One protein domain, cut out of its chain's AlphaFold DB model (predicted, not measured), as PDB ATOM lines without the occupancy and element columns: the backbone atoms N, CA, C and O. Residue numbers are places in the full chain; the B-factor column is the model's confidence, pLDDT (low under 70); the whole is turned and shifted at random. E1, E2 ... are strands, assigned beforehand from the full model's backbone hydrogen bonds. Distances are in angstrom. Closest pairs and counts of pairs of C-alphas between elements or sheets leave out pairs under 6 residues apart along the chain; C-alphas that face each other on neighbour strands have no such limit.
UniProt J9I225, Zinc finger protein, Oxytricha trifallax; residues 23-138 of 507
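AT A GLANCE: This is residues 23 to 138 of the 507 residues of the protein "Zinc finger protein" of Oxytricha trifallax (UniProt J9I225). The chain winds in stacked turns as a solenoid, with two parallel sheets along its sides: a row of short strands E1, E3, E5, E7, E9 and E11 makes one side, and E2, E4, E6, E8 and E10 make another. E8 and E10 bend strongly as they wrap round the coil, and residues 73 to 80 of the long link between E5 and E6 stick out from it. The printed part has 116 residues with no named helix and eleven named strands, E1 to E11 in number order along the chain; the class is all strand. Both sheets run in the strand orders just named. The whole is compact, with a radius of gyration of the C-alphas of 13.0 A and spans of 39 by 34 by 23 A.

HOW THE PARTS SIT: Begin with the sheet of six: E1 at residues 30 to 33, E3 at 48 to 51, E5 at 66 to 68, E7 at 97 to 99, E9 at 114 to 116 and E11 at 131 to 133. Its edge strands are E1 and E11. E1 and E3 are parallel at 13 degrees, with N 31 and O 48 within hydrogen-bond range at 2.9 A. E5 and E7 are parallel at 6 degrees, with N 67 and O 97 at 2.8 A. E9 and E11 are parallel at 14 degrees, with N 115 and O 131 at 2.8 A. Now look at the twisted sheet of five: E2 at residues 37 to 42, E4 at 55 to 60, E6 at 85 to 91, E8 at 102 to 111 and E10 at 119 to 128. E2 and E4 are parallel at 8 degrees, with N 56 and O 37 at 2.8 A. E8 and E10 are parallel at 6 degrees, with N 103 and O 119 at 2.8 A. E8 bends by 85 degrees at residue 105, and E10 by 95 degrees at residue 122. E4 and E5 are apart, and E1 and E2 meet only through their link.

IN THESE COORDINATES: Find C-alpha 30 at (127.772, 119.154, 106.702), where E1 begins. From C-alpha 102 at (148.032, 121.763, 110.035), E8 spans 20.9 A; E10 spans 20.4 A and E6 15.8 A. E11 ends at C-alpha 133, (149.251, 108.118, 107.012).

THE WHOLE: The C-alphas of Pro 77 and Ile 128 are the two farthest apart, at 39.2 A. The printed part has no cut. The link from E5 to E6, residues 69 to 84, is long; the other links between named strands are tight. Look for low pLDDT, under 70, at residues 71 to 81; the mean of the printed part is 87.6.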
ATOM      1  N   ILE A  23     128.928 124.835 118.472       77.31
ATOM      2  CA  ILE A  23     128.630 123.429 118.753       77.31
ATOM      3  C   ILE A  23     127.817 122.811 117.608       77.31
ATOM      4  O   ILE A  23     126.803 123.351 117.167       77.31
ATOM      5  N   MET A  24     128.240 121.633 117.166       80.38
ATOM      6  CA  MET A  24     127.502 120.718 116.305       80.38
ATOM      7  C   MET A  24     127.119 119.490 117.138       80.38
ATOM      8  O   MET A  24     127.959 118.628 117.364       80.38
ATOM      9  N   ASN A  25     125.868 119.422 117.605       76.88
ATOM     10  CA  ASN A  25     125.350 118.292 118.399       76.88
ATOM     11  C   ASN A  25     124.582 117.244 117.576       76.88
ATOM     12  O   ASN A  25     124.286 116.169 118.086       76.88
ATOM     13  N   ASN A  26     124.240 117.556 116.324       70.00
ATOM     14  CA  ASN A  26     123.383 116.713 115.492       70.00
ATOM     15  C   ASN A  26     124.195 115.694 114.679       70.00
ATOM     16  O   ASN A  26     125.417 115.773 114.587       70.00
ATOM     17  N   HIS A  27     123.485 114.769 114.036       82.50
ATOM     18  CA  HIS A  27     124.043 113.699 113.211       82.50
ATOM     19  C   HIS A  27     123.974 114.030 111.710       82.50
ATOM     20  O   HIS A  27     123.098 114.785 111.276       82.50
ATOM     21  N   ASN A  28     124.855 113.425 110.906       86.81
ATOM     22  CA  ASN A  28     124.893 113.519 109.435       86.81
ATOM     23  C   ASN A  28     125.004 114.961 108.867       86.81
ATOM     24  O   ASN A  28     124.636 115.218 107.719       86.81
ATOM     25  N   GLN A  29     125.503 115.919 109.652       86.69
ATOM     26  CA  GLN A  29     125.600 117.334 109.284       86.69
ATOM     27  C   GLN A  29     126.808 117.629 108.390       86.69
ATOM     28  O   GLN A  29     127.893 117.092 108.596       86.69
ATOM     29  N   ASN A  30     126.659 118.574 107.458       89.38
ATOM     30  CA  ASN A  30     127.772 119.154 106.702       89.38
ATOM     31  C   ASN A  30     127.959 120.620 107.133       89.38
ATOM     32  O   ASN A  30     127.039 121.421 106.976       89.38
ATOM     33  N   LYS A  31     129.139 121.007 107.635       89.38
ATOM     34  CA  LYS A  31     129.448 122.406 107.999       89.38
ATOM     35  C   LYS A  31     130.771 122.843 107.388       89.38
ATOM     36  O   LYS A  31     131.737 122.086 107.358       89.38
ATOM     37  N   ARG A  32     130.815 124.093 106.931       89.31
ATOM     38  CA  ARG A  32     131.999 124.746 106.371       89.31
ATOM     39  C   ARG A  32     132.435 125.889 107.287       89.31
ATOM     40  O   ARG A  32     131.613 126.736 107.629       89.31
ATOM     41  N   ILE A  33     133.704 125.902 107.688       88.94
ATOM     42  CA  ILE A  33     134.311 126.957 108.509       88.94
ATOM     43  C   ILE A  33     135.118 127.875 107.586       88.94
ATOM     44  O   ILE A  33     136.181 127.480 107.114       88.94
ATOM     45  N   VAL A  34     134.610 129.087 107.334       85.88
ATOM     46  CA  VAL A  34     135.234 130.100 106.447       85.88
ATOM     47  C   VAL A  34     135.770 131.339 107.176       85.88
ATOM     48  O   VAL A  34     136.451 132.153 106.566       85.88
ATOM     49  N   GLY A  35     135.480 131.487 108.471       83.31
ATOM     50  CA  GLY A  35     136.008 132.550 109.335       83.31
ATOM     51  C   GLY A  35     136.612 131.956 110.604       83.31
ATOM     52  O   GLY A  35     136.274 130.825 110.967       83.31
ATOM     53  N   GLU A  36     137.509 132.688 111.265       89.38
ATOM     54  CA  GLU A  36     138.274 132.161 112.405       89.38
ATOM     55  C   GLU A  36     137.376 131.714 113.570       89.38
ATOM     56  O   GLU A  36     136.385 132.369 113.886       89.38
ATOM     57  N   GLN A  37     137.719 130.592 114.209       88.50
ATOM     58  CA  GLN A  37     136.940 130.001 115.304       88.50
ATOM     59  C   GLN A  37     137.782 129.872 116.568       88.50
ATOM     60  O   GLN A  37     138.834 129.235 116.546       88.50
ATOM     61  N   GLN A  38     137.295 130.416 117.684       89.75
ATOM     62  CA  GLN A  38     137.942 130.239 118.987       89.75
ATOM     63  C   GLN A  38     137.703 128.827 119.534       89.75
ATOM     64  O   GLN A  38     138.653 128.096 119.799       89.75
ATOM     65  N   ASN A  39     136.437 128.413 119.632       88.81
ATOM     66  CA  ASN A  39     136.047 127.098 120.138       88.81
ATOM     67  C   ASN A  39     135.022 126.461 119.199       88.81
ATOM     68  O   ASN A  39     133.949 127.031 118.979       88.81
ATOM     69  N   PHE A  40     135.339 125.279 118.673       92.12
ATOM     70  CA  PHE A  40     134.438 124.482 117.848       92.12
ATOM     71  C   PHE A  40     134.324 123.063 118.417       92.12
ATOM     72  O   PHE A  40     135.330 122.400 118.676       92.12
ATOM     73  N   LEU A  41     133.094 122.595 118.619       91.44
ATOM     74  CA  LEU A  41     132.792 121.305 119.235       91.44
ATOM     75  C   LEU A  41     131.929 120.478 118.283       91.44
ATOM     76  O   LEU A  41     130.848 120.915 117.894       91.44
ATOM     77  N   VAL A  42     132.394 119.285 117.924       91.12
ATOM     78  CA  VAL A  42     131.604 118.276 117.212       91.12
ATOM     79  C   VAL A  42     131.269 117.164 118.195       91.12
ATOM     80  O   VAL A  42     132.168 116.524 118.730       91.12
ATOM     81  N   ASN A  43     129.977 116.935 118.397       88.25
ATOM     82  CA  ASN A  43     129.406 115.755 119.032       88.25
ATOM     83  C   ASN A  43     128.540 115.013 117.989       88.25
ATOM     84  O   ASN A  43     128.270 115.533 116.903       88.25
ATOM     85  N   GLY A  44     128.082 113.802 118.307       84.50
ATOM     86  CA  GLY A  44     127.258 113.001 117.396       84.50
ATOM     87  C   GLY A  44     128.074 112.215 116.363       84.50
ATOM     88  O   GLY A  44     129.224 111.846 116.613       84.50
ATOM     89  N   HIS A  45     127.463 111.892 115.218       88.88
ATOM     90  CA  HIS A  45     128.057 110.960 114.252       88.88
ATOM     91  C   HIS A  45     127.871 111.322 112.778       88.88
ATOM     92  O   HIS A  45     126.941 112.039 112.403       88.88
ATOM     93  N   ASN A  46     128.739 110.744 111.937       90.19
ATOM     94  CA  ASN A  46     128.767 110.873 110.471       90.19
ATOM     95  C   ASN A  46     128.890 112.325 109.952       90.19
ATOM     96  O   ASN A  46     128.659 112.587 108.765       90.19
ATOM     97  N   ASN A  47     129.244 113.280 110.812       92.38
ATOM     98  CA  ASN A  47     129.330 114.692 110.460       92.38
ATOM     99  C   ASN A  47     130.539 114.972 109.557       92.38
ATOM    100  O   ASN A  47     131.573 114.313 109.665       92.38
ATOM    101  N   LYS A  48     130.439 115.971 108.676       93.19
ATOM    102  CA  LYS A  48     131.510 116.390 107.759       93.19
ATOM    103  C   LYS A  48     131.856 117.859 107.988       93.19
ATOM    104  O   LYS A  48     131.031 118.747 107.751       93.19
ATOM    105  N   LEU A  49     133.083 118.111 108.437       92.88
ATOM    106  CA  LEU A  49     133.590 119.437 108.773       92.88
ATOM    107  C   LEU A  49     134.640 119.883 107.751       92.88
ATOM    108  O   LEU A  49     135.771 119.400 107.744       92.88
ATOM    109  N   PHE A  50     134.253 120.827 106.896       92.12
ATOM    110  CA  PHE A  50     135.096 121.423 105.864       92.12
ATOM    111  C   PHE A  50     135.792 122.658 106.450       92.12
ATOM    112  O   PHE A  50     135.179 123.724 106.561       92.12
ATOM    113  N   ILE A  51     137.057 122.537 106.850       91.62
ATOM    114  CA  ILE A  51     137.806 123.653 107.446       91.62
ATOM    115  C   ILE A  51     138.505 124.444 106.338       91.62
ATOM    116  O   ILE A  51     139.198 123.865 105.508       91.62
ATOM    117  N   GLN A  52     138.310 125.766 106.312       88.75
ATOM    118  CA  GLN A  52     138.930 126.697 105.353       88.75
ATOM    119  C   GLN A  52     139.459 127.978 106.028       88.75
ATOM    120  O   GLN A  52     139.854 128.917 105.347       88.75
ATOM    121  N   ALA A  53     139.484 128.018 107.362       88.56
ATOM    122  CA  ALA A  53     140.002 129.123 108.163       88.56
ATOM    123  C   ALA A  53     140.698 128.598 109.430       88.56
ATOM    124  O   ALA A  53     140.699 127.397 109.706       88.56
ATOM    125  N   ARG A  54     141.303 129.507 110.200       91.94
ATOM    126  CA  ARG A  54     141.977 129.204 111.467       91.94
ATOM    127  C   ARG A  54     140.987 128.724 112.533       91.94
ATOM    128  O   ARG A  54     139.958 129.359 112.753       91.94
ATOM    129  N   VAL A  55     141.336 127.660 113.248       94.31
ATOM    130  CA  VAL A  55     140.630 127.216 114.459       94.31
ATOM    131  C   VAL A  55     141.620 127.205 115.624       94.31
ATOM    132  O   VAL A  55     142.768 126.788 115.465       94.31
ATOM    133  N   TYR A  56     141.213 127.690 116.794       93.25
ATOM    134  CA  TYR A  56     142.035 127.618 118.001       93.25
ATOM    135  C   TYR A  56     141.801 126.288 118.715       93.25
ATOM    136  O   TYR A  56     142.716 125.473 118.736       93.25
ATOM    137  N   ASN A  57     140.582 126.002 119.175       94.88
ATOM    138  CA  ASN A  57     140.239 124.722 119.801       94.88
ATOM    139  C   ASN A  57     139.189 123.968 118.970       94.88
ATOM    140  O   ASN A  57     138.115 124.510 118.697       94.88
ATOM    141  N   LEU A  58     139.495 122.725 118.587       95.50
ATOM    142  CA  LEU A  58     138.586 121.806 117.902       95.50
ATOM    143  C   LEU A  58     138.502 120.479 118.660       95.50
ATOM    144  O   LEU A  58     139.474 119.725 118.711       95.50
ATOM    145  N   ASN A  59     137.318 120.171 119.181       95.19
ATOM    146  CA  ASN A  59     137.047 118.916 119.876       95.19
ATOM    147  C   ASN A  59     136.147 118.034 118.997       95.19
ATOM    148  O   ASN A  59     135.052 118.455 118.618       95.19
ATOM    149  N   LEU A  60     136.618 116.830 118.663       93.62
ATOM    150  CA  LEU A  60     135.900 115.821 117.885       93.62
ATOM    151  C   LEU A  60     135.503 114.649 118.795       93.62
ATOM    152  O   LEU A  60     136.307 113.758 119.085       93.62
ATOM    153  N   ASN A  61     134.242 114.659 119.217       90.88
ATOM    154  CA  ASN A  61     133.603 113.621 120.017       90.88
ATOM    155  C   ASN A  61     132.624 112.804 119.155       90.88
ATOM    156  O   ASN A  61     132.123 113.277 118.134       90.88
ATOM    157  N   GLY A  62     132.316 111.579 119.586       87.38
ATOM    158  CA  GLY A  62     131.479 110.655 118.815       87.38
ATOM    159  C   GLY A  62     132.216 110.029 117.625       87.38
ATOM    160  O   GLY A  62     133.448 109.964 117.626       87.38
ATOM    161  N   HIS A  63     131.484 109.500 116.640       90.44
ATOM    162  CA  HIS A  63     132.048 108.530 115.691       90.44
ATOM    163  C   HIS A  63     131.780 108.782 114.203       90.44
ATOM    164  O   HIS A  63     130.813 109.431 113.806       90.44
ATOM    165  N   ASN A  64     132.651 108.211 113.362       91.88
ATOM    166  CA  ASN A  64     132.623 108.298 111.892       91.88
ATOM    167  C   ASN A  64     132.687 109.738 111.326       91.88
ATOM    168  O   ASN A  64     132.432 109.946 110.134       91.88
ATOM    169  N   ASN A  65     133.006 110.744 112.146       94.38
ATOM    170  CA  ASN A  65     133.040 112.141 111.722       94.38
ATOM    171  C   ASN A  65     134.269 112.398 110.831       94.38
ATOM    172  O   ASN A  65     135.350 111.859 111.070       94.38
ATOM    173  N   LYS A  66     134.114 113.216 109.786       94.94
ATOM    174  CA  LYS A  66     135.137 113.487 108.765       94.94
ATOM    175  C   LYS A  66     135.504 114.970 108.757       94.94
ATOM    176  O   LYS A  66     134.721 115.800 108.303       94.94
ATOM    177  N   THR A  67     136.704 115.297 109.214       94.56
ATOM    178  CA  THR A  67     137.216 116.668 109.341       94.56
ATOM    179  C   THR A  67     138.334 116.889 108.331       94.56
ATOM    180  O   THR A  67     139.376 116.247 108.413       94.56
ATOM    181  N   PHE A  68     138.141 117.768 107.350       92.56
ATOM    182  CA  PHE A  68     139.095 117.887 106.249       92.56
ATOM    183  C   PHE A  68     139.138 119.268 105.602       92.56
ATOM    184  O   PHE A  68     138.196 120.060 105.665       92.56
ATOM    185  N   TYR A  69     140.252 119.522 104.921       88.12
ATOM    186  CA  TYR A  69     140.389 120.587 103.936       88.12
ATOM    187  C   TYR A  69     140.362 120.007 102.516       88.12
ATOM    188  O   TYR A  69     140.940 118.950 102.247       88.12
ATOM    189  N   ASN A  70     139.697 120.714 101.603       76.88
ATOM    190  CA  ASN A  70     139.729 120.455 100.166       76.88
ATOM    191  C   ASN A  70     139.917 121.791  99.428       76.88
ATOM    192  O   ASN A  70     139.030 122.649  99.456       76.88
ATOM    193  N   SER A  71     141.064 121.948  98.767       64.94
ATOM    194  CA  SER A  71     141.431 123.145  98.003       64.94
ATOM    195  C   SER A  71     140.572 123.343  96.749       64.94
ATOM    196  O   SER A  71     140.227 124.477  96.431       64.94
ATOM    197  N   GLN A  72     140.129 122.269  96.084       62.66
ATOM    198  CA  GLN A  72     139.254 122.357  94.901       62.66
ATOM    199  C   GLN A  72     137.837 122.857  95.227       62.66
ATOM    200  O   GLN A  72     137.084 123.209  94.325       62.66
ATOM    201  N   GLN A  73     137.467 122.908  96.510       56.59
ATOM    202  CA  GLN A  73     136.208 123.492  96.981       56.59
ATOM    203  C   GLN A  73     136.423 124.817  97.730       56.59
ATOM    204  O   GLN A  73     135.590 125.211  98.550       56.59
ATOM    205  N   ALA A  74     137.543 125.508  97.512       56.84
ATOM    206  CA  ALA A  74     137.735 126.878  97.974       56.84
ATOM    207  C   ALA A  74     137.095 127.863  96.980       56.84
ATOM    208  O   ALA A  74     137.706 128.250  95.992       56.84
ATOM    209  N   ASN A  75     135.868 128.312  97.270       53.31
ATOM    210  CA  ASN A  75     135.136 129.308  96.466       53.31
ATOM    211  C   ASN A  75     135.715 130.742  96.596       53.31
ATOM    212  O   ASN A  75     134.983 131.725  96.490       53.31
ATOM    213  N   ALA A  76     137.005 130.873  96.899       53.56
ATOM    214  CA  ALA A  76     137.705 132.123  97.155       53.56
ATOM    215  C   ALA A  76     139.157 132.004  96.659       53.56
ATOM    216  O   ALA A  76     139.721 130.911  96.746       53.56
ATOM    217  N   PRO A  77     139.781 133.100  96.187       50.12
ATOM    218  CA  PRO A  77     141.195 133.111  95.822       50.12
ATOM    219  C   PRO A  77     142.053 132.963  97.085       50.12
ATOM    220  O   PRO A  77     142.360 133.939  97.766       50.12
ATOM    221  N   GLN A  78     142.387 131.721  97.428       56.62
ATOM    222  CA  GLN A  78     143.306 131.396  98.514       56.62
ATOM    223  C   GLN A  78     144.753 131.510  98.035       56.62
ATOM    224  O   GLN A  78     145.053 131.197  96.880       56.62
ATOM    225  N   GLU A  79     145.647 131.904  98.942       58.28
ATOM    226  CA  GLU A  79     147.094 131.855  98.716       58.28
ATOM    227  C   GLU A  79     147.513 130.455  98.224       58.28
ATOM    228  O   GLU A  79     147.078 129.448  98.807       58.28
ATOM    229  N   PRO A  80     148.365 130.341  97.187       53.44
ATOM    230  CA  PRO A  80     148.919 129.053  96.804       53.44
ATOM    231  C   PRO A  80     149.679 128.467  98.001       53.44
ATOM    232  O   PRO A  80     150.595 129.086  98.541       53.44
ATOM    233  N   ASN A  81     149.299 127.247  98.394       63.28
ATOM    234  CA  ASN A  81     149.741 126.538  99.606       63.28
ATOM    235  C   ASN A  81     149.088 126.968 100.941       63.28
ATOM    236  O   ASN A  81     149.589 126.581 101.999       63.28
ATOM    237  N   PHE A  82     147.950 127.678 100.950       75.69
ATOM    238  CA  PHE A  82     147.169 127.821 102.188       75.69
ATOM    239  C   PHE A  82     146.653 126.455 102.673       75.69
ATOM    240  O   PHE A  82     145.814 125.827 102.020       75.69
ATOM    241  N   ILE A  83     147.137 126.022 103.840       80.75
ATOM    242  CA  ILE A  83     146.647 124.864 104.599       80.75
ATOM    243  C   ILE A  83     146.021 125.399 105.900       80.75
ATOM    244  O   ILE A  83     146.719 126.076 106.664       80.75
ATOM    245  N   PRO A  84     144.739 125.111 106.196       88.62
ATOM    246  CA  PRO A  84     144.100 125.571 107.423       88.62
ATOM    247  C   PRO A  84     144.781 125.012 108.678       88.62
ATOM    248  O   PRO A  84     145.164 123.839 108.731       88.62
ATOM    249  N   ARG A  85     144.908 125.867 109.700       93.25
ATOM    250  CA  ARG A  85     145.574 125.559 110.971       93.25
ATOM    251  C   ARG A  85     144.565 125.411 112.107       93.25
ATOM    252  O   ARG A  85     143.795 126.338 112.367       93.25
ATOM    253  N   VAL A  86     144.638 124.284 112.804       96.38
ATOM    254  CA  VAL A  86     143.994 124.019 114.094       96.38
ATOM    255  C   VAL A  86     145.079 124.089 115.172       96.38
ATOM    256  O   VAL A  86     146.091 123.407 115.046       96.38
ATOM    257  N   HIS A  87     144.924 124.904 116.215       95.50
ATOM    258  CA  HIS A  87     145.968 124.990 117.249       95.50
ATOM    259  C   HIS A  87     145.894 123.790 118.198       95.50
ATOM    260  O   HIS A  87     146.872 123.070 118.352       95.50
ATOM    261  N   ASN A  88     144.719 123.507 118.755       96.56
ATOM    262  CA  ASN A  88     144.476 122.369 119.635       96.56
ATOM    263  C   ASN A  88     143.388 121.480 119.020       96.56
ATOM    264  O   ASN A  88     142.256 121.931 118.828       96.56
ATOM    265  N   LEU A  89     143.734 120.231 118.706       97.19
ATOM    266  CA  LEU A  89     142.816 119.212 118.201       97.19
ATOM    267  C   LEU A  89     142.712 118.068 119.213       97.19
ATOM    268  O   LEU A  89     143.688 117.353 119.446       97.19
ATOM    269  N   MET A  90     141.521 117.872 119.773       96.12
ATOM    270  CA  MET A  90     141.199 116.719 120.612       96.12
ATOM    271  C   MET A  90     140.296 115.746 119.847       96.12
ATOM    272  O   MET A  90     139.300 116.168 119.260       96.12
ATOM    273  N   VAL A  91     140.622 114.451 119.861       96.12
ATOM    274  CA  VAL A  91     139.806 113.389 119.241       96.12
ATOM    275  C   VAL A  91     139.548 112.280 120.260       96.12
ATOM    276  O   VAL A  91     140.465 111.548 120.637       96.12
ATOM    277  N   SER A  92     138.302 112.179 120.722       91.44
ATOM    278  CA  SER A  92     137.920 111.335 121.865       91.44
ATOM    279  C   SER A  92     137.123 110.084 121.490       91.44
ATOM    280  O   SER A  92     137.215 109.079 122.185       91.44
ATOM    281  N   GLY A  93     136.365 110.124 120.391       87.31
ATOM    282  CA  GLY A  93     135.584 108.983 119.906       87.31
ATOM    283  C   GLY A  93     136.303 108.149 118.844       87.31
ATOM    284  O   GLY A  93     137.523 108.235 118.683       87.31
ATOM    285  N   HIS A  94     135.547 107.329 118.107       90.69
ATOM    286  CA  HIS A  94     136.102 106.274 117.252       90.69
ATOM    287  C   HIS A  94     135.783 106.404 115.757       90.69
ATOM    288  O   HIS A  94     134.797 107.021 115.352       90.69
ATOM    289  N   ASN A  95     136.615 105.780 114.917       93.00
ATOM    290  CA  ASN A  95     136.475 105.742 113.450       93.00
ATOM    291  C   ASN A  95     136.442 107.126 112.758       93.00
ATOM    292  O   ASN A  95     136.061 107.228 111.589       93.00
ATOM    293  N   ASN A  96     136.813 108.209 113.449       95.69
ATOM    294  CA  ASN A  96     136.829 109.551 112.872       95.69
ATOM    295  C   ASN A  96     138.008 109.696 111.900       95.69
ATOM    296  O   ASN A  96     139.063 109.084 112.071       95.69
ATOM    297  N   ILE A  97     137.838 110.522 110.872       96.19
ATOM    298  CA  ILE A  97     138.811 110.717 109.794       96.19
ATOM    299  C   ILE A  97     139.214 112.193 109.771       96.19
ATOM    300  O   ILE A  97     138.356 113.053 109.590       96.19
ATOM    301  N   THR A  98     140.504 112.499 109.927       96.62
ATOM    302  CA  THR A  98     141.028 113.877 109.863       96.62
ATOM    303  C   THR A  98     142.085 114.007 108.767       96.62
ATOM    304  O   THR A  98     143.071 113.272 108.788       96.62
ATOM    305  N   GLN A  99     141.893 114.924 107.808       94.75
ATOM    306  CA  GLN A  99     142.703 114.993 106.579       94.75
ATOM    307  C   GLN A  99     143.161 116.409 106.193       94.75
ATOM    308  O   GLN A  99     142.377 117.354 106.247       94.75
ATOM    309  N   ASN A 100     144.381 116.524 105.658       92.81
ATOM    310  CA  ASN A 100     144.895 117.710 104.947       92.81
ATOM    311  C   ASN A 100     144.971 119.012 105.786       92.81
ATOM    312  O   ASN A 100     144.762 120.102 105.252       92.81
ATOM    313  N   LEU A 101     145.240 118.924 107.094       94.31
ATOM    314  CA  LEU A 101     145.286 120.074 108.012       94.31
ATOM    315  C   LEU A 101     146.654 120.243 108.676       94.31
ATOM    316  O   LEU A 101     147.379 119.271 108.901       94.31
ATOM    317  N   LYS A 102     146.961 121.479 109.079       95.06
ATOM    318  CA  LYS A 102     148.032 121.763 110.035       95.06
ATOM    319  C   LYS A 102     147.464 121.763 111.453       95.06
ATOM    320  O   LYS A 102     146.435 122.388 111.699       95.06
ATOM    321  N   VAL A 103     148.129 121.073 112.372       96.38
ATOM    322  CA  VAL A 103     147.713 120.893 113.767       96.38
ATOM    323  C   VAL A 103     148.898 121.225 114.671       96.38
ATOM    324  O   VAL A 103     149.959 120.635 114.503       96.38
ATOM    325  N   ASP A 104     148.766 122.147 115.624       95.75
ATOM    326  CA  ASP A 104     149.896 122.415 116.528       95.75
ATOM    327  C   ASP A 104     149.971 121.380 117.653       95.75
ATOM    328  O   ASP A 104     151.016 120.774 117.850       95.75
ATOM    329  N   ASN A 105     148.864 121.113 118.342       95.94
ATOM    330  CA  ASN A 105     148.787 120.152 119.436       95.94
ATOM    331  C   ASN A 105     147.669 119.143 119.157       95.94
ATOM    332  O   ASN A 105     146.491 119.506 119.134       95.94
ATOM    333  N   LEU A 106     148.034 117.876 118.958       96.38
ATOM    334  CA  LEU A 106     147.092 116.769 118.805       96.38
ATOM    335  C   LEU A 106     147.027 115.928 120.088       96.38
ATOM    336  O   LEU A 106     148.044 115.419 120.563       96.38
ATOM    337  N   THR A 107     145.817 115.717 120.599       95.12
ATOM    338  CA  THR A 107     145.538 114.783 121.695       95.12
ATOM    339  C   THR A 107     144.464 113.796 121.249       95.12
ATOM    340  O   THR A 107     143.312 114.176 121.042       95.12
ATOM    341  N   VAL A 108     144.824 112.521 121.110       95.25
ATOM    342  CA  VAL A 108     143.879 111.444 120.785       95.25
ATOM    343  C   VAL A 108     143.683 110.565 122.015       95.25
ATOM    344  O   VAL A 108     144.653 110.018 122.535       95.25
ATOM    345  N   THR A 109     142.439 110.429 122.472       91.62
ATOM    346  CA  THR A 109     142.048 109.489 123.541       91.62
ATOM    347  C   THR A 109     141.137 108.371 123.033       91.62
ATOM    348  O   THR A 109     141.049 107.332 123.676       91.62
ATOM    349  N   GLY A 110     140.507 108.549 121.865       86.06
ATOM    350  CA  GLY A 110     139.703 107.518 121.206       86.06
ATOM    351  C   GLY A 110     140.517 106.500 120.399       86.06
ATOM    352  O   GLY A 110     141.751 106.508 120.414       86.06
ATOM    353  N   HIS A 111     139.817 105.638 119.652       89.38
ATOM    354  CA  HIS A 111     140.409 104.502 118.930       89.38
ATOM    355  C   HIS A 111     139.952 104.364 117.468       89.38
ATOM    356  O   HIS A 111     138.924 104.906 117.063       89.38
ATOM    357  N   ASN A 112     140.701 103.611 116.654       92.06
ATOM    358  CA  ASN A 112     140.396 103.319 115.239       92.06
ATOM    359  C   ASN A 112     140.274 104.560 114.316       92.06
ATOM    360  O   ASN A 112     139.769 104.467 113.194       92.06
ATOM    361  N   ASN A 113     140.713 105.740 114.761       96.00
ATOM    362  CA  ASN A 113     140.667 106.976 113.981       96.00
ATOM    363  C   ASN A 113     141.757 106.983 112.892       96.00
ATOM    364  O   ASN A 113     142.799 106.330 113.017       96.00
ATOM    365  N   LYS A 114     141.527 107.736 111.809       97.06
ATOM    366  CA  LYS A 114     142.432 107.831 110.653       97.06
ATOM    367  C   LYS A 114     142.885 109.272 110.433       97.06
ATOM    368  O   LYS A 114     142.099 110.127 110.025       97.06
ATOM    369  N   PHE A 115     144.161 109.531 110.678       97.12
ATOM    370  CA  PHE A 115     144.826 110.814 110.464       97.12
ATOM    371  C   PHE A 115     145.640 110.728 109.168       97.12
ATOM    372  O   PHE A 115     146.472 109.832 109.024       97.12
ATOM    373  N   GLN A 116     145.380 111.608 108.197       94.94
ATOM    374  CA  GLN A 116     145.987 111.520 106.862       94.94
ATOM    375  C   GLN A 116     146.491 112.884 106.364       94.94
ATOM    376  O   GLN A 116     145.783 113.885 106.451       94.94
ATOM    377  N   ASN A 117     147.700 112.931 105.799       93.19
ATOM    378  CA  ASN A 117     148.313 114.146 105.235       93.19
ATOM    379  C   ASN A 117     148.347 115.344 106.220       93.19
ATOM    380  O   ASN A 117     148.121 116.487 105.815       93.19
ATOM    381  N   LEU A 118     148.553 115.101 107.522       94.75
ATOM    382  CA  LEU A 118     148.559 116.166 108.534       94.75
ATOM    383  C   LEU A 118     149.966 116.721 108.783       94.75
ATOM    384  O   LEU A 118     150.935 115.968 108.833       94.75
ATOM    385  N   GLN A 119     150.066 118.032 109.005       94.44
ATOM    386  CA  GLN A 119     151.278 118.685 109.508       94.44
ATOM    387  C   GLN A 119     151.121 118.930 111.010       94.44
ATOM    388  O   GLN A 119     150.505 119.917 111.407       94.44
ATOM    389  N   ILE A 120     151.632 118.022 111.838       95.19
ATOM    390  CA  ILE A 120     151.447 118.020 113.291       95.19
ATOM    391  C   ILE A 120     152.722 118.531 113.976       95.19
ATOM    392  O   ILE A 120     153.799 117.982 113.748       95.19
ATOM    393  N   VAL A 121     152.633 119.553 114.833       94.56
ATOM    394  CA  VAL A 121     153.806 120.042 115.587       94.56
ATOM    395  C   VAL A 121     154.074 119.154 116.807       94.56
ATOM    396  O   VAL A 121     155.169 118.611 116.926       94.56
ATOM    397  N   ASN A 122     153.070 118.931 117.657       93.19
ATOM    398  CA  ASN A 122     153.142 118.133 118.882       93.19
ATOM    399  C   ASN A 122     152.028 117.072 118.918       93.19
ATOM    400  O   ASN A 122     150.887 117.343 118.535       93.19
ATOM    401  N   ILE A 123     152.329 115.886 119.458       93.38
ATOM    402  CA  ILE A 123     151.326 114.872 119.821       93.38
ATOM    403  C   ILE A 123     151.468 114.562 121.311       93.38
ATOM    404  O   ILE A 123     152.520 114.092 121.737       93.38
ATOM    405  N   ASN A 124     150.402 114.785 122.079       88.62
ATOM    406  CA  ASN A 124     150.370 114.531 123.524       88.62
ATOM    407  C   ASN A 124     149.927 113.095 123.845       88.62
ATOM    408  O   ASN A 124     150.403 112.490 124.798       88.62
ATOM    409  N   ASN A 125     149.011 112.546 123.040       88.81
ATOM    410  CA  ASN A 125     148.574 111.151 123.105       88.81
ATOM    411  C   ASN A 125     148.157 110.685 121.697       88.81
ATOM    412  O   ASN A 125     147.558 111.459 120.946       88.81
ATOM    413  N   LYS A 126     148.493 109.438 121.341       87.56
ATOM    414  CA  LYS A 126     148.128 108.793 120.068       87.56
ATOM    415  C   LYS A 126     146.868 107.926 120.158       87.56
ATOM    416  O   LYS A 126     146.341 107.575 119.106       87.56
ATOM    417  N   GLY A 127     146.379 107.601 121.358       87.56
ATOM    418  CA  GLY A 127     145.264 106.672 121.577       87.56
ATOM    419  C   GLY A 127     145.546 105.248 121.069       87.56
ATOM    420  O   GLY A 127     146.676 104.917 120.708       87.56
ATOM    421  N   ILE A 128     144.511 104.405 121.021       81.12
ATOM    422  CA  ILE A 128     144.628 102.972 120.691       81.12
ATOM    423  C   ILE A 128     144.248 102.718 119.222       81.12
ATOM    424  O   ILE A 128     143.228 103.207 118.746       81.12
ATOM    425  N   ASN A 129     145.052 101.939 118.489       87.94
ATOM    426  CA  ASN A 129     144.788 101.540 117.094       87.94
ATOM    427  C   ASN A 129     144.446 102.708 116.130       87.94
ATOM    428  O   ASN A 129     143.650 102.570 115.201       87.94
ATOM    429  N   ASN A 130     145.016 103.894 116.359       91.94
ATOM    430  CA  ASN A 130     144.823 105.050 115.482       91.94
ATOM    431  C   ASN A 130     145.902 105.080 114.391       91.94
ATOM    432  O   ASN A 130     147.092 104.923 114.666       91.94
ATOM    433  N   THR A 131     145.491 105.320 113.148       94.31
ATOM    434  CA  THR A 131     146.374 105.274 111.970       94.31
ATOM    435  C   THR A 131     146.837 106.670 111.559       94.31
ATOM    436  O   THR A 131     146.050 107.615 111.554       94.31
ATOM    437  N   PHE A 132     148.119 106.799 111.200       95.44
ATOM    438  CA  PHE A 132     148.767 108.063 110.829       95.44
ATOM    439  C   PHE A 132     149.463 107.916 109.469       95.44
ATOM    440  O   PHE A 132     150.609 107.484 109.387       95.44
ATOM    441  N   GLN A 133     148.765 108.262 108.388       94.19
ATOM    442  CA  GLN A 133     149.251 108.118 107.012       94.19
ATOM    443  C   GLN A 133     149.765 109.462 106.483       94.19
ATOM    444  O   GLN A 133     149.074 110.474 106.591       94.19
ATOM    445  N   ASN A 134     150.967 109.498 105.903       92.25
ATOM    446  CA  ASN A 134     151.581 110.716 105.340       92.25
ATOM    447  C   ASN A 134     151.621 111.920 106.315       92.25
ATOM    448  O   ASN A 134     151.626 113.073 105.883       92.25
ATOM    449  N   CYS A 135     151.583 111.677 107.627       92.44
ATOM    450  CA  CYS A 135     151.567 112.734 108.632       92.44
ATOM    451  C   CYS A 135     153.002 113.151 108.973       92.44
ATOM    452  O   CYS A 135     153.805 112.331 109.410       92.44
ATOM    453  N   GLN A 136     153.313 114.433 108.798       92.69
ATOM    454  CA  GLN A 136     154.566 115.031 109.252       92.69
ATOM    455  C   GLN A 136     154.416 115.363 110.736       92.69
ATOM    456  O   GLN A 136     153.489 116.082 111.100       92.69
ATOM    457  N   ILE A 137     155.298 114.836 111.590       89.12
ATOM    458  CA  ILE A 137     155.239 115.021 113.047       89.12
ATOM    459  C   ILE A 137     156.525 115.712 113.509       89.12
ATOM    460  O   ILE A 137     157.629 115.281 113.163       89.12
ATOM    461  N   GLY A 138     156.387 116.788 114.286       72.94
ATOM    462  CA  GLY A 138     157.514 117.505 114.877       72.94
ATOM    463  C   GLY A 138     158.440 116.594 115.693       72.94
ATOM    464  O   GLY A 138     158.026 115.587 116.263       72.94
TER     465      GLY A 138